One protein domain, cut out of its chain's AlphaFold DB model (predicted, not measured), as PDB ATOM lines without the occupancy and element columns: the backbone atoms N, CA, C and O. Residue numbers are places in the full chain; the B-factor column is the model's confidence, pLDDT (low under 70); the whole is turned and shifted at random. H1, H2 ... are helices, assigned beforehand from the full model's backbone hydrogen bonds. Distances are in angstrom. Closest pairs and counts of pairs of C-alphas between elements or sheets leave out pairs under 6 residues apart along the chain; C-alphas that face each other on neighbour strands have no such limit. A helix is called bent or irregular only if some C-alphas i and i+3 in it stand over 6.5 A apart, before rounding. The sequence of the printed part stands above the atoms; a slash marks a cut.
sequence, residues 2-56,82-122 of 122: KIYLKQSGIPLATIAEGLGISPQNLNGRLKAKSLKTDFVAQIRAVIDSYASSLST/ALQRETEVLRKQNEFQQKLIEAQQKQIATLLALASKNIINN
ATOM      1  N   LYS A   2      -0.679 -24.515   0.128       80.62
ATOM      2  CA  LYS A   2      -2.120 -24.154   0.128       80.62
ATOM      3  C   LYS A   2      -2.402 -22.646   0.211       80.62
ATOM      4  O   LYS A   2      -3.291 -22.167  -0.476       80.62
ATOM      5  N   ILE A   3      -1.647 -21.920   1.040       82.44
ATOM      6  CA  ILE A   3      -1.759 -20.456   1.160       82.44
ATOM      7  C   ILE A   3      -1.387 -19.774  -0.164       82.44
ATOM      8  O   ILE A   3      -2.159 -18.966  -0.654       82.44
ATOM      9  N   TYR A   4      -0.272 -20.175  -0.776       83.50
ATOM     10  CA  TYR A   4       0.182 -19.665  -2.074       83.50
ATOM     11  C   TYR A   4      -0.861 -19.874  -3.186       83.50
ATOM     12  O   TYR A   4      -1.178 -18.943  -3.913       83.50
ATOM     13  N   LEU A   5      -1.482 -21.059  -3.253       84.31
ATOM     14  CA  LEU A   5      -2.566 -21.322  -4.206       84.31
ATOM     15  C   LEU A   5      -3.773 -20.403  -3.975       84.31
ATOM     16  O   LEU A   5      -4.319 -19.861  -4.927       84.31
ATOM     17  N   LYS A   6      -4.161 -20.174  -2.715       82.38
ATOM     18  CA  LYS A   6      -5.243 -19.231  -2.389       82.38
ATOM     19  C   LYS A   6      -4.894 -17.791  -2.769       82.38
ATOM     20  O   LYS A   6      -5.757 -17.083  -3.266       82.38
ATOM     21  N   GLN A   7      -3.649 -17.375  -2.545       82.81
ATOM     22  CA  GLN A   7      -3.167 -16.033  -2.884       82.81
ATOM     23  C   GLN A   7      -3.091 -15.797  -4.392       82.81
ATOM     24  O   GLN A   7      -3.259 -14.663  -4.818       82.81
ATOM     25  N   SER A   8      -2.885 -16.848  -5.192       82.19
ATOM     26  CA  SER A   8      -2.904 -16.724  -6.654       82.19
ATOM     27  C   SER A   8      -4.279 -16.347  -7.216       82.19
ATOM     28  O   SER A   8      -4.362 -15.915  -8.357       82.19
ATOM     29  N   GLY A   9      -5.365 -16.545  -6.457       83.31
ATOM     30  CA  GLY A   9      -6.735 -16.338  -6.941       83.31
ATOM     31  C   GLY A   9      -7.202 -17.363  -7.985       83.31
ATOM     32  O   GLY A   9      -8.372 -17.359  -8.356       83.31
ATOM     33  N   ILE A  10      -6.329 -18.277  -8.426       86.38
ATOM     34  CA  ILE A  10      -6.646 -19.269  -9.452       86.38
ATOM     35  C   ILE A  10      -7.400 -20.451  -8.816       86.38
ATOM     36  O   ILE A  10      -6.925 -21.035  -7.831       86.38
ATOM     37  N   PRO A  11      -8.560 -20.855  -9.371       88.81
ATOM     38  CA  PRO A  11      -9.291 -22.016  -8.886       88.81
ATOM     39  C   PRO A  11      -8.439 -23.287  -8.922       88.81
ATOM     40  O   PRO A  11      -7.762 -23.587  -9.904       88.81
ATOM     41  N   LEU A  12      -8.534 -24.107  -7.870       88.88
ATOM     42  CA  LEU A  12      -7.781 -25.364  -7.778       88.88
ATOM     43  C   LEU A  12      -8.060 -26.309  -8.961       88.88
ATOM     44  O   LEU A  12      -7.181 -27.066  -9.357       88.88
ATOM     45  N   ALA A  13      -9.276 -26.267  -9.511       88.50
ATOM     46  CA  ALA A  13      -9.653 -27.057 -10.678       88.50
ATOM     47  C   ALA A  13      -8.867 -26.649 -11.933       88.50
ATOM     48  O   ALA A  13      -8.341 -27.521 -12.613       88.50
ATOM     49  N   THR A  14      -8.703 -25.346 -12.167       88.12
ATOM     50  CA  THR A  14      -7.915 -24.781 -13.273       88.12
ATOM     51  C   THR A  14      -6.437 -25.153 -13.156       88.12
ATOM     52  O   THR A  14      -5.798 -25.534 -14.129       88.12
ATOM     53  N   ILE A  15      -5.892 -25.141 -11.937       90.06
ATOM     54  CA  ILE A  15      -4.515 -25.600 -11.697       90.06
ATOM     55  C   ILE A  15      -4.386 -27.104 -11.972       90.06
ATOM     56  O   ILE A  15      -3.387 -27.549 -12.525       90.06
ATOM     57  N   ALA A  16      -5.383 -27.902 -11.583       92.56
ATOM     58  CA  ALA A  16      -5.382 -29.341 -11.840       92.56
ATOM     59  C   ALA A  16      -5.441 -29.649 -13.344       92.56
ATOM     60  O   ALA A  16      -4.703 -30.512 -13.816       92.56
ATOM     61  N   GLU A  17      -6.254 -28.895 -14.084       92.06
ATOM     62  CA  GLU A  17      -6.355 -28.952 -15.543       92.06
ATOM     63  C   GLU A  17      -5.019 -28.619 -16.220       92.06
ATOM     64  O   GLU A  17      -4.537 -29.421 -17.015       92.06
ATOM     65  N   GLY A  18      -4.355 -27.525 -15.825       89.38
ATOM     66  CA  GLY A  18      -3.026 -27.162 -16.344       89.38
ATOM     67  C   GLY A  18      -1.926 -28.187 -16.031       89.38
ATOM     68  O   GLY A  18      -0.908 -28.243 -16.714       89.38
ATOM     69  N   LEU A  19      -2.140 -29.034 -15.022       91.31
ATOM     70  CA  LEU A  19      -1.261 -30.154 -14.672       91.31
ATOM     71  C   LEU A  19      -1.701 -31.493 -15.292       91.31
ATOM     72  O   LEU A  19      -1.039 -32.507 -15.064       91.31
ATOM     73  N   GLY A  20      -2.821 -31.534 -16.021       92.12
ATOM     74  CA  GLY A  20      -3.373 -32.755 -16.613       92.12
ATOM     75  C   GLY A  20      -3.834 -33.799 -15.588       92.12
ATOM     76  O   GLY A  20      -3.816 -34.996 -15.869       92.12
ATOM     77  N   ILE A  21      -4.215 -33.379 -14.377       93.25
ATOM     78  CA  ILE A  21      -4.662 -34.271 -13.297       93.25
ATOM     79  C   ILE A  21      -6.041 -33.875 -12.774       93.25
ATOM     80  O   ILE A  21      -6.499 -32.750 -12.937       93.25
ATOM     81  N   SER A  22      -6.710 -34.793 -12.074       93.88
ATOM     82  CA  SER A  22      -7.987 -34.464 -11.442       93.88
ATOM     83  C   SER A  22      -7.806 -33.543 -10.223       93.88
ATOM     84  O   SER A  22      -6.819 -33.676  -9.481       93.88
ATOM     85  N   PRO A  23      -8.776 -32.655  -9.928       90.38
ATOM     86  CA  PRO A  23      -8.732 -31.798  -8.741       90.38
ATOM     87  C   PRO A  23      -8.620 -32.589  -7.429       90.38
ATOM     88  O   PRO A  23      -7.981 -32.141  -6.473       90.38
ATOM     89  N   GLN A  24      -9.196 -33.795  -7.377       92.25
ATOM     90  CA  GLN A  24      -9.101 -34.698  -6.228       92.25
ATOM     91  C   GLN A  24      -7.670 -35.220  -6.045       92.25
ATOM     92  O   GLN A  24      -7.169 -35.225  -4.919       92.25
ATOM     93  N   ASN A  25      -6.991 -35.602  -7.133       90.69
ATOM     94  CA  ASN A  25      -5.596 -36.054  -7.103       90.69
ATOM     95  C   ASN A  25      -4.650 -34.907  -6.708       90.69
ATOM     96  O   ASN A  25      -3.797 -35.083  -5.836       90.69
ATOM     97  N   LEU A  26      -4.864 -33.702  -7.253       91.69
ATOM     98  CA  LEU A  26      -4.132 -32.500  -6.841       91.69
ATOM     99  C   LEU A  26      -4.306 -32.233  -5.337       91.69
ATOM    100  O   LEU A  26      -3.321 -32.095  -4.612       91.69
ATOM    101  N   ASN A  27      -5.544 -32.231  -4.834       90.06
ATOM    102  CA  ASN A  27      -5.817 -32.008  -3.413       90.06
ATOM    103  C   ASN A  27      -5.218 -33.106  -2.516       90.06
ATOM    104  O   ASN A  27      -4.723 -32.809  -1.429       90.06
ATOM    105  N   GLY A  28      -5.230 -34.364  -2.967       89.69
ATOM    106  CA  GLY A  28      -4.584 -35.481  -2.277       89.69
ATOM    107  C   GLY A  28      -3.076 -35.270  -2.138       89.69
ATOM    108  O   GLY A  28      -2.536 -35.359  -1.035       89.69
ATOM    109  N   ARG A  29      -2.409 -34.877  -3.228       88.44
ATOM    110  CA  ARG A  29      -0.971 -34.567  -3.235       88.44
ATOM    111  C   ARG A  29      -0.633 -33.375  -2.345       88.44
ATOM    112  O   ARG A  29       0.319 -33.446  -1.580       88.44
ATOM    113  N   LEU A  30      -1.447 -32.320  -2.363       88.88
ATOM    114  CA  LEU A  30      -1.275 -31.124  -1.523       88.88
ATOM    115  C   LEU A  30      -1.435 -31.377  -0.015       88.88
ATOM    116  O   LEU A  30      -1.046 -30.524   0.786       88.88
ATOM    117  N   LYS A  31      -2.041 -32.502   0.376       87.44
ATOM    118  CA  LYS A  31      -2.180 -32.935   1.775       87.44
ATOM    119  C   LYS A  31      -1.019 -33.819   2.246       87.44
ATOM    120  O   LYS A  31      -0.975 -34.146   3.429       87.44
ATOM    121  N   ALA A  32      -0.102 -34.211   1.360       86.25
ATOM    122  CA  ALA A  32       1.054 -35.013   1.735       86.25
ATOM    123  C   ALA A  32       1.967 -34.255   2.714       86.25
ATOM    124  O   ALA A  32       2.100 -33.033   2.647       86.25
ATOM    125  N   LYS A  33       2.633 -35.000   3.607       84.50
ATOM    126  CA  LYS A  33       3.561 -34.448   4.611       84.50
ATOM    127  C   LYS A  33       4.734 -33.687   3.979       84.50
ATOM    128  O   LYS A  33       5.251 -32.753   4.578       84.50
ATOM    129  N   SER A  34       5.141 -34.091   2.778       84.38
ATOM    130  CA  SER A  34       6.155 -33.411   1.978       84.38
ATOM    131  C   SER A  34       5.746 -33.416   0.509       84.38
ATOM    132  O   SER A  34       5.166 -34.389   0.021       84.38
ATOM    133  N   LEU A  35       6.042 -32.321  -0.186       87.88
ATOM    134  CA  LEU A  35       5.799 -32.161  -1.614       87.88
ATOM    135  C   LEU A  35       7.118 -32.302  -2.362       87.88
ATOM    136  O   LEU A  35       8.125 -31.724  -1.962       87.88
ATOM    137  N   LYS A  36       7.097 -33.036  -3.475       89.75
ATOM    138  CA  LYS A  36       8.251 -33.110  -4.374       89.75
ATOM    139  C   LYS A  36       8.508 -31.737  -4.994       89.75
ATOM    140  O   LYS A  36       7.564 -31.086  -5.443       89.75
ATOM    141  N   THR A  37       9.771 -31.331  -5.060       88.75
ATOM    142  CA  THR A  37      10.185 -30.040  -5.627       88.75
ATOM    143  C   THR A  37       9.716 -29.875  -7.071       88.75
ATOM    144  O   THR A  37       9.148 -28.839  -7.403       88.75
ATOM    145  N   ASP A  38       9.825 -30.922  -7.891       90.31
ATOM    146  CA  ASP A  38       9.375 -30.902  -9.292       90.31
ATOM    147  C   ASP A  38       7.877 -30.612  -9.408       90.31
ATOM    148  O   ASP A  38       7.433 -29.865 -10.273       90.31
ATOM    149  N   PHE A  39       7.086 -31.166  -8.488       90.75
ATOM    150  CA  PHE A  39       5.643 -30.947  -8.458       90.75
ATOM    151  C   PHE A  39       5.298 -29.510  -8.051       90.75
ATOM    152  O   PHE A  39       4.366 -28.912  -8.582       90.75
ATOM    153  N   VAL A  40       6.069 -28.929  -7.131       90.38
ATOM    154  CA  VAL A  40       5.944 -27.516  -6.754       90.38
ATOM    155  C   VAL A  40       6.307 -26.601  -7.926       90.38
ATOM    156  O   VAL A  40       5.601 -25.621  -8.153       90.38
ATOM    157  N   ALA A  41       7.365 -26.924  -8.672       91.88
ATOM    158  CA  ALA A  41       7.781 -26.167  -9.851       91.88
ATOM    159  C   ALA A  41       6.716 -26.203 -10.957       91.88
ATOM    160  O   ALA A  41       6.389 -25.160 -11.509       91.88
ATOM    161  N   GLN A  42       6.108 -27.367 -11.207       92.75
ATOM    162  CA  GLN A  42       5.005 -27.498 -12.166       92.75
ATOM    163  C   GLN A  42       3.789 -26.647 -11.772       92.75
ATOM    164  O   GLN A  42       3.240 -25.946 -12.611       92.75
ATOM    165  N   ILE A  43       3.397 -26.650 -10.489       91.31
ATOM    166  CA  ILE A  43       2.304 -25.791  -9.998       91.31
ATOM    167  C   ILE A  43       2.620 -24.311 -10.248       91.31
ATOM    168  O   ILE A  43       1.743 -23.575 -10.692       91.31
ATOM    169  N   ARG A  44       3.852 -23.871  -9.963       90.44
ATOM    170  CA  ARG A  44       4.269 -22.483 -10.207       90.44
ATOM    171  C   ARG A  44       4.234 -22.138 -11.688       90.44
ATOM    172  O   ARG A  44       3.616 -21.147 -12.026       90.44
ATOM    173  N   ALA A  45       4.777 -22.991 -12.554       90.50
ATOM    174  CA  ALA A  45       4.767 -22.769 -13.998       90.50
ATOM    175  C   ALA A  45       3.344 -22.605 -14.557       90.50
ATOM    176  O   ALA A  45       3.103 -21.726 -15.378       90.50
ATOM    177  N   VAL A  46       2.388 -23.407 -14.073       90.38
ATOM    178  CA  VAL A  46       0.974 -23.247 -14.440       90.38
ATOM    179  C   VAL A  46       0.465 -21.877 -13.990       90.38
ATOM    180  O   VAL A  46      -0.046 -21.125 -14.810       90.38
ATOM    181  N   ILE A  47       0.656 -21.508 -12.721       89.31
ATOM    182  CA  ILE A  47       0.216 -20.204 -12.192       89.31
ATOM    183  C   ILE A  47       0.870 -19.031 -12.936       89.31
ATOM    184  O   ILE A  47       0.176 -18.084 -13.299       89.31
ATOM    185  N   ASP A  48       2.170 -19.111 -13.205       87.12
ATOM    186  CA  ASP A  48       2.936 -18.082 -13.906       87.12
ATOM    187  C   ASP A  48       2.457 -17.938 -15.358       87.12
ATOM    188  O   ASP A  48       2.365 -16.822 -15.858       87.12
ATOM    189  N   SER A  49       2.068 -19.037 -16.018       84.62
ATOM    190  CA  SER A  49       1.467 -18.975 -17.358       84.62
ATOM    191  C   SER A  49       0.127 -18.232 -17.356       84.62
ATOM    192  O   SER A  49      -0.087 -17.371 -18.204       84.62
ATOM    193  N   TYR A  50      -0.725 -18.460 -16.348       78.31
ATOM    194  CA  TYR A  50      -1.980 -17.720 -16.183       78.31
ATOM    195  C   TYR A  50      -1.752 -16.241 -15.840       78.31
ATOM    196  O   TYR A  50      -2.452 -15.380 -16.368       78.31
ATOM    197  N   ALA A  51      -0.766 -15.928 -14.995       69.50
ATOM    198  CA  ALA A  51      -0.389 -14.547 -14.695       69.50
ATOM    199  C   ALA A  51       0.178 -13.829 -15.931       69.50
ATOM    200  O   ALA A  51      -0.142 -12.669 -16.171       69.50
ATOM    201  N   SER A  52       0.973 -14.526 -16.748       61.72
ATOM    202  CA  SER A  52       1.521 -13.980 -17.990       61.72
ATOM    203  C   SER A  52       0.423 -13.719 -19.019       61.72
ATOM    204  O   SER A  52       0.430 -12.658 -19.634       61.72
ATOM    205  N   SER A  53      -0.553 -14.621 -19.170       59.03
ATOM    206  CA  SER A  53      -1.711 -14.404 -20.048       59.03
ATOM    207  C   SER A  53      -2.575 -13.216 -19.611       59.03
ATOM    208  O   SER A  53      -3.078 -12.501 -20.468       59.03
ATOM    209  N   LEU A  54      -2.698 -12.961 -18.303       53.75
ATOM    210  CA  LEU A  54      -3.395 -11.781 -17.773       53.75
ATOM    211  C   LEU A  54      -2.639 -10.466 -18.030       53.75
ATOM    212  O   LEU A  54      -3.274  -9.427 -18.182       53.75
ATOM    213  N   SER A  55      -1.304 -10.495 -18.103       49.84
ATOM    214  CA  SER A  55      -0.486  -9.312 -18.420       49.84
ATOM    215  C   SER A  55      -0.386  -9.029 -19.924       49.84
ATOM    216  O   SER A  55      -0.266  -7.874 -20.323       49.84
ATOM    217  N   THR A  56      -0.452 -10.053 -20.779       46.09
ATOM    218  CA  THR A  56      -0.325  -9.896 -22.242       46.09
ATOM    219  C   THR A  56      -1.554  -9.242 -22.898       46.09
ATOM    220  O   THR A  56      -1.448  -8.750 -24.015       46.09
ATOM    221  N   ALA A  82     -17.590 -10.987 -16.240       74.25
ATOM    222  CA  ALA A  82     -17.412 -12.033 -15.233       74.25
ATOM    223  C   ALA A  82     -18.294 -11.789 -13.996       74.25
ATOM    224  O   ALA A  82     -18.986 -12.707 -13.547       74.25
ATOM    225  N   LEU A  83     -18.349 -10.545 -13.512       83.31
ATOM    226  CA  LEU A  83     -19.211 -10.129 -12.402       83.31
ATOM    227  C   LEU A  83     -20.700 -10.290 -12.741       83.31
ATOM    228  O   LEU A  83     -21.482 -10.773 -11.917       83.31
ATOM    229  N   GLN A  84     -21.109  -9.965 -13.969       85.00
ATOM    230  CA  GLN A  84     -22.482 -10.203 -14.430       85.00
ATOM    231  C   GLN A  84     -22.846 -11.694 -14.430       85.00
ATOM    232  O   GLN A  84     -23.935 -12.073 -13.996       85.00
ATOM    233  N   ARG A  85     -21.935 -12.579 -14.854       83.19
ATOM    234  CA  ARG A  85     -22.194 -14.026 -14.794       83.19
ATOM    235  C   ARG A  85     -22.260 -14.553 -13.364       83.19
ATOM    236  O   ARG A  85     -23.107 -15.396 -13.076       83.19
ATOM    237  N   GLU A  86     -21.400 -14.072 -12.472       81.00
ATOM    238  CA  GLU A  86     -21.423 -14.474 -11.062       81.00
ATOM    239  C   GLU A  86     -22.725 -14.042 -10.375       81.00
ATOM    240  O   GLU A  86     -23.379 -14.848  -9.708       81.00
ATOM    241  N   THR A  87     -23.167 -12.805 -10.608       87.88
ATOM    242  CA  THR A  87     -24.434 -12.292 -10.063       87.88
ATOM    243  C   THR A  87     -25.653 -13.052 -10.596       87.88
ATOM    244  O   THR A  87     -26.553 -13.380  -9.821       87.88
ATOM    245  N   GLU A  88     -25.669 -13.426 -11.878       91.81
ATOM    246  CA  GLU A  88     -26.702 -14.288 -12.472       91.81
ATOM    247  C   GLU A  88     -26.762 -15.668 -11.790       91.81
ATOM    248  O   GLU A  88     -27.848 -16.167 -11.481       91.81
ATOM    249  N   VAL A  89     -25.607 -16.291 -11.529       94.38
ATOM    250  CA  VAL A  89     -25.531 -17.599 -10.855       94.38
ATOM    251  C   VAL A  89     -26.040 -17.504  -9.418       94.38
ATOM    252  O   VAL A  89     -26.867 -18.326  -9.013       94.38
ATOM    253  N   LEU A  90     -25.609 -16.487  -8.668       94.88
ATOM    254  CA  LEU A  90     -26.075 -16.246  -7.300       94.88
ATOM    255  C   LEU A  90     -27.588 -15.999  -7.252       94.88
ATOM    256  O   LEU A  90     -28.279 -16.549  -6.393       94.88
ATOM    257  N   ARG A  91     -28.129 -15.239  -8.214       94.94
ATOM    258  CA  ARG A  91     -29.575 -15.016  -8.344       94.94
ATOM    259  C   ARG A  91     -30.326 -16.328  -8.561       94.94
ATOM    260  O   ARG A  91     -31.275 -16.614  -7.834       94.94
ATOM    261  N   LYS A  92     -29.874 -17.162  -9.503       95.25
ATOM    262  CA  LYS A  92     -30.491 -18.474  -9.775       95.25
ATOM    263  C   LYS A  92     -30.419 -19.408  -8.568       95.25
ATOM    264  O   LYS A  92     -31.376 -20.136  -8.302       95.25
ATOM    265  N   GLN A  93     -29.313 -19.382  -7.826       94.06
ATOM    266  CA  GLN A  93     -29.170 -20.176  -6.609       94.06
ATOM    267  C   GLN A  93     -30.159 -19.729  -5.525       94.06
ATOM    268  O   GLN A  93     -30.820 -20.579  -4.927       94.06
ATOM    269  N   ASN A  94     -30.311 -18.419  -5.318       95.06
ATOM    270  CA  ASN A  94     -31.298 -17.869  -4.388       95.06
ATOM    271  C   ASN A  94     -32.734 -18.235  -4.786       95.06
ATOM    272  O   ASN A  94     -33.506 -18.683  -3.942       95.06
ATOM    273  N   GLU A  95     -33.089 -18.122  -6.067       96.38
ATOM    274  CA  GLU A  95     -34.419 -18.510  -6.558       96.38
ATOM    275  C   GLU A  95     -34.712 -19.994  -6.329       96.38
ATOM    276  O   GLU A  95     -35.815 -20.365  -5.921       96.38
ATOM    277  N   PHE A  96     -33.725 -20.861  -6.565       97.69
ATOM    278  CA  PHE A  96     -33.867 -22.288  -6.300       97.69
ATOM    279  C   PHE A  96     -34.087 -22.570  -4.808       97.69
ATOM    280  O   PHE A  96     -34.998 -23.320  -4.453       97.69
ATOM    281  N   GLN A  97     -33.298 -21.939  -3.932       96.38
ATOM    282  CA  GLN A  97     -33.468 -22.065  -2.481       96.38
ATOM    283  C   GLN A  97     -34.848 -21.575  -2.031       96.38
ATOM    284  O   GLN A  97     -35.510 -22.244  -1.238       96.38
ATOM    285  N   GLN A  98     -35.325 -20.459  -2.583       96.44
ATOM    286  CA  GLN A  98     -36.635 -19.911  -2.251       96.44
ATOM    287  C   GLN A  98     -37.775 -20.848  -2.670       96.44
ATOM    288  O   GLN A  98     -38.683 -21.099  -1.877       96.44
ATOM    289  N   LYS A  99     -37.693 -21.448  -3.865       96.94
ATOM    290  CA  LYS A  99     -38.658 -22.469  -4.313       96.94
ATOM    291  C   LYS A  99     -38.663 -23.705  -3.414       96.94
ATOM    292  O   LYS A  99     -39.728 -24.263  -3.157       96.94
ATOM    293  N   LEU A 100     -37.495 -24.131  -2.929       96.38
ATOM    294  CA  LEU A 100     -37.397 -25.262  -2.007       96.38
ATOM    295  C   LEU A 100     -38.100 -24.956  -0.677       96.38
ATOM    296  O   LEU A 100     -38.870 -25.783  -0.190       96.38
ATOM    297  N   ILE A 101     -37.882 -23.756  -0.131       97.38
ATOM    298  CA  ILE A 101     -38.543 -23.293   1.096       97.38
ATOM    299  C   ILE A 101     -40.063 -23.245   0.903       97.38
ATOM    300  O   ILE A 101     -40.803 -23.759   1.740       97.38
ATOM    301  N   GLU A 102     -40.546 -22.690  -0.210       97.00
ATOM    302  CA  GLU A 102     -41.982 -22.612  -0.498       97.00
ATOM    303  C   GLU A 102     -42.620 -24.008  -0.609       97.00
ATOM    304  O   GLU A 102     -43.700 -24.259  -0.067       97.00
ATOM    305  N   ALA A 103     -41.937 -24.950  -1.266       96.50
ATOM    306  CA  ALA A 103     -42.399 -26.332  -1.370       96.50
ATOM    307  C   ALA A 103     -42.489 -27.009   0.008       96.50
ATOM    308  O   ALA A 103     -43.493 -27.658   0.311       96.50
ATOM    309  N   GLN A 104     -41.481 -26.814   0.863       96.00
ATOM    310  CA  GLN A 104     -41.486 -27.332   2.234       96.00
ATOM    311  C   GLN A 104     -42.615 -26.720   3.072       96.00
ATOM    312  O   GLN A 104     -43.327 -27.445   3.766       96.00
ATOM    313  N   GLN A 105     -42.844 -25.409   2.967       95.88
ATOM    314  CA  GLN A 105     -43.947 -24.737   3.661       95.88
ATOM    315  C   GLN A 105     -45.314 -25.287   3.234       95.88
ATOM    316  O   GLN A 105     -46.160 -25.555   4.088       95.88
ATOM    317  N   LYS A 106     -45.523 -25.539   1.933       95.38
ATOM    318  CA  LYS A 106     -46.756 -26.169   1.422       95.38
ATOM    319  C   LYS A 106     -46.956 -27.583   1.969       95.38
ATOM    320  O   LYS A 106     -48.078 -27.944   2.333       95.38
ATOM    321  N   GLN A 107     -45.889 -28.378   2.060       95.12
ATOM    322  CA  GLN A 107     -45.952 -29.716   2.657       95.12
ATOM    323  C   GLN A 107     -46.339 -29.655   4.139       95.12
ATOM    324  O   GLN A 107     -47.246 -30.372   4.558       95.12
ATOM    325  N   ILE A 108     -45.721 -28.756   4.912       96.25
ATOM    326  CA  ILE A 108     -46.045 -28.548   6.332       96.25
ATOM    327  C   ILE A 108     -47.509 -28.128   6.497       96.25
ATOM    328  O   ILE A 108     -48.225 -28.718   7.304       96.25
ATOM    329  N   ALA A 109     -47.985 -27.165   5.704       94.81
ATOM    330  CA  ALA A 109     -49.377 -26.717   5.747       94.81
ATOM    331  C   ALA A 109     -50.362 -27.858   5.435       94.81
ATOM    332  O   ALA A 109     -51.388 -27.997   6.100       94.81
ATOM    333  N   THR A 110     -50.026 -28.714   4.466       94.69
ATOM    334  CA  THR A 110     -50.843 -29.883   4.108       94.69
ATOM    335  C   THR A 110     -50.900 -30.896   5.251       94.69
ATOM    336  O   THR A 110     -51.981 -31.375   5.595       94.69
ATOM    337  N   LEU A 111     -49.758 -31.199   5.876       94.12
ATOM    338  CA  LEU A 111     -49.687 -32.108   7.023       94.12
ATOM    339  C   LEU A 111     -50.484 -31.578   8.219       94.12
ATOM    340  O   LEU A 111     -51.230 -32.336   8.837       94.12
ATOM    341  N   LEU A 112     -50.381 -30.278   8.507       93.31
ATOM    342  CA  LEU A 112     -51.167 -29.630   9.559       93.31
ATOM    343  C   LEU A 112     -52.671 -29.732   9.276       93.31
ATOM    344  O   LEU A 112     -53.427 -30.130  10.157       93.31
ATOM    345  N   ALA A 113     -53.106 -29.457   8.044       90.75
ATOM    346  CA  ALA A 113     -54.516 -29.559   7.666       90.75
ATOM    347  C   ALA A 113     -55.069 -30.992   7.795       90.75
ATOM    348  O   ALA A 113     -56.208 -31.181   8.233       90.75
ATOM    349  N   LEU A 114     -54.270 -32.004   7.442       90.06
ATOM    350  CA  LEU A 114     -54.626 -33.416   7.622       90.06
ATOM    351  C   LEU A 114     -54.737 -33.788   9.106       90.06
ATOM    352  O   LEU A 114     -55.705 -34.440   9.500       90.06
ATOM    353  N   ALA A 115     -53.788 -33.342   9.933       87.75
ATOM    354  CA  ALA A 115     -53.820 -33.573  11.374       87.75
ATOM    355  C   ALA A 115     -55.058 -32.932  12.023       87.75
ATOM    356  O   ALA A 115     -55.766 -33.594  12.778       87.75
ATOM    357  N   SER A 116     -55.382 -31.684  11.669       83.62
ATOM    358  CA  SER A 116     -56.577 -30.998  12.173       83.62
ATOM    359  C   SER A 116     -57.882 -31.694  11.770       83.62
ATOM    360  O   SER A 116     -58.786 -31.794  12.593       83.62
ATOM    361  N   LYS A 117     -57.988 -32.233  10.544       76.06
ATOM    362  CA  LYS A 117     -59.172 -33.004  10.112       76.06
ATOM    363  C   LYS A 117     -59.360 -34.308  10.890       76.06
ATOM    364  O   LYS A 117     -60.493 -34.656  11.201       76.06
ATOM    365  N   ASN A 118     -58.278 -35.015  11.216       70.00
ATOM    366  CA  ASN A 118     -58.361 -36.262  11.984       70.00
ATOM    367  C   ASN A 118     -58.753 -36.044  13.452       70.00
ATOM    368  O   ASN A 118     -59.343 -36.934  14.050       70.00
ATOM    369  N   ILE A 119     -58.451 -34.875  14.024       62.34
ATOM    370  CA  ILE A 119     -58.852 -34.525  15.397       62.34
ATOM    371  C   ILE A 119     -60.351 -34.192  15.476       62.34
ATOM    372  O   ILE A 119     -60.968 -34.450  16.497       62.34
ATOM    373  N   ILE A 120     -60.945 -33.642  14.412       60.59
ATOM    374  CA  ILE A 120     -62.373 -33.266  14.380       60.59
ATOM    375  C   ILE A 120     -63.293 -34.483  14.148       60.59
ATOM    376  O   ILE A 120     -64.467 -34.439  14.504       60.59
ATOM    377  N   ASN A 121     -62.776 -35.560  13.547       55.84
ATOM    378  CA  ASN A 121     -63.550 -36.751  13.175       55.84
ATOM    379  C   ASN A 121     -63.460 -37.917  14.188       55.84
ATOM    380  O   ASN A 121     -63.965 -38.998  13.886       55.84
ATOM    381  N   ASN A 122     -62.820 -37.715  15.346       50.97
ATOM    382  CA  ASN A 122     -62.816 -38.623  16.506       50.97
ATOM    383  C   ASN A 122     -63.544 -37.962  17.678       50.97
ATOM    384  O   ASN A 122     -64.120 -38.712  18.494       50.97
TER     385      ASN A 122
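This is residues 2 to 56 and 82 to 122 of the 122 residues of an uncharacterized protein of Prevotella copri DSM 18205 (UniProt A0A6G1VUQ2). Picture a small head of three short helices, H1, H2 and H3, with the longer H4 along one side of it, packed on H2 through residues 43 to 47, and then a single long helix, H5, which sticks out alone and makes most of the length. Without the stretches that stand free, residues 32 to 38 and 82 to 122, what remains is a small compact body of H1, H2, H3 and most of H4; H5 touches no helix, and a cut in the chain lies between H4 and H5. The printed part has 96 residues with five named helices, H1 to H5 in that order, and no named strand; its class is all helix. The whole is extended, with a radius of gyration of the C-alphas of 24.7 A and spans of 77 by 36 by 21 A.

Find C-alpha 2 at (-2.120, -24.154, 0.128); there H1, residues 2 to 7, begins, 8.7 A from first to last C-alpha. Read on to H2, residues 12 to 18, 10.0 A long, and to H3, residues 23 to 30, 10.4 A long. Then look for C-alpha 37 at (10.185, -30.040, -5.627), where H4, residues 37 to 56, starts its 28.1 A. Past the cut, H5, residues 82 to 120, runs 57.9 A to C-alpha 120 at (-62.373, -33.266, 14.380). None of these helices is bent.

Start at H1, which is close to H2 but not clearly touching it: the closest C-alphas, of Leu 5 and Leu 12, are 7.5 A apart. H1 is also close to H3 but not clearly touching it, with the C-alphas of Lys 2 and Leu 30 closest at 7.2 A. Look next at Ala 16 and Pro 23, whose C-alphas, 5.2 A apart, are the closest of H2 and H3; these two touch and stand about perpendicular, at 82 degrees. H2 and H4 touch too, about perpendicular at 90 degrees, and the C-alphas of Gly 18 and Val 46 are closest at 5.9 A. H4 is apart from H1 and from H3. H5 is apart from H1, H2, H3 and H4. In H1, H2, H3, H4 and H5 every O i to N i+4 pair is within hydrogen-bond range.

The two C-alphas farthest apart, those of Thr 56 and Asn 122, are 78.9 A from each other. Residues 57 to 81 are not printed, and C-alphas 56 and 82 stand 18.6 A apart across this cut. The links H1 to H2 and H2 to H3 are tight; H3 to H4 is short. Residues 32 to 38 stand free, and so do residues 82 to 122, of which 82 to 120 belong to H5. Without these stretches the body has 48 residues and spans 32 by 22 by 17 A. Check the B-factor column: the mean pLDDT of the printed part is 86.2, and residues 51 to 56 and 119 to 122 are under 70.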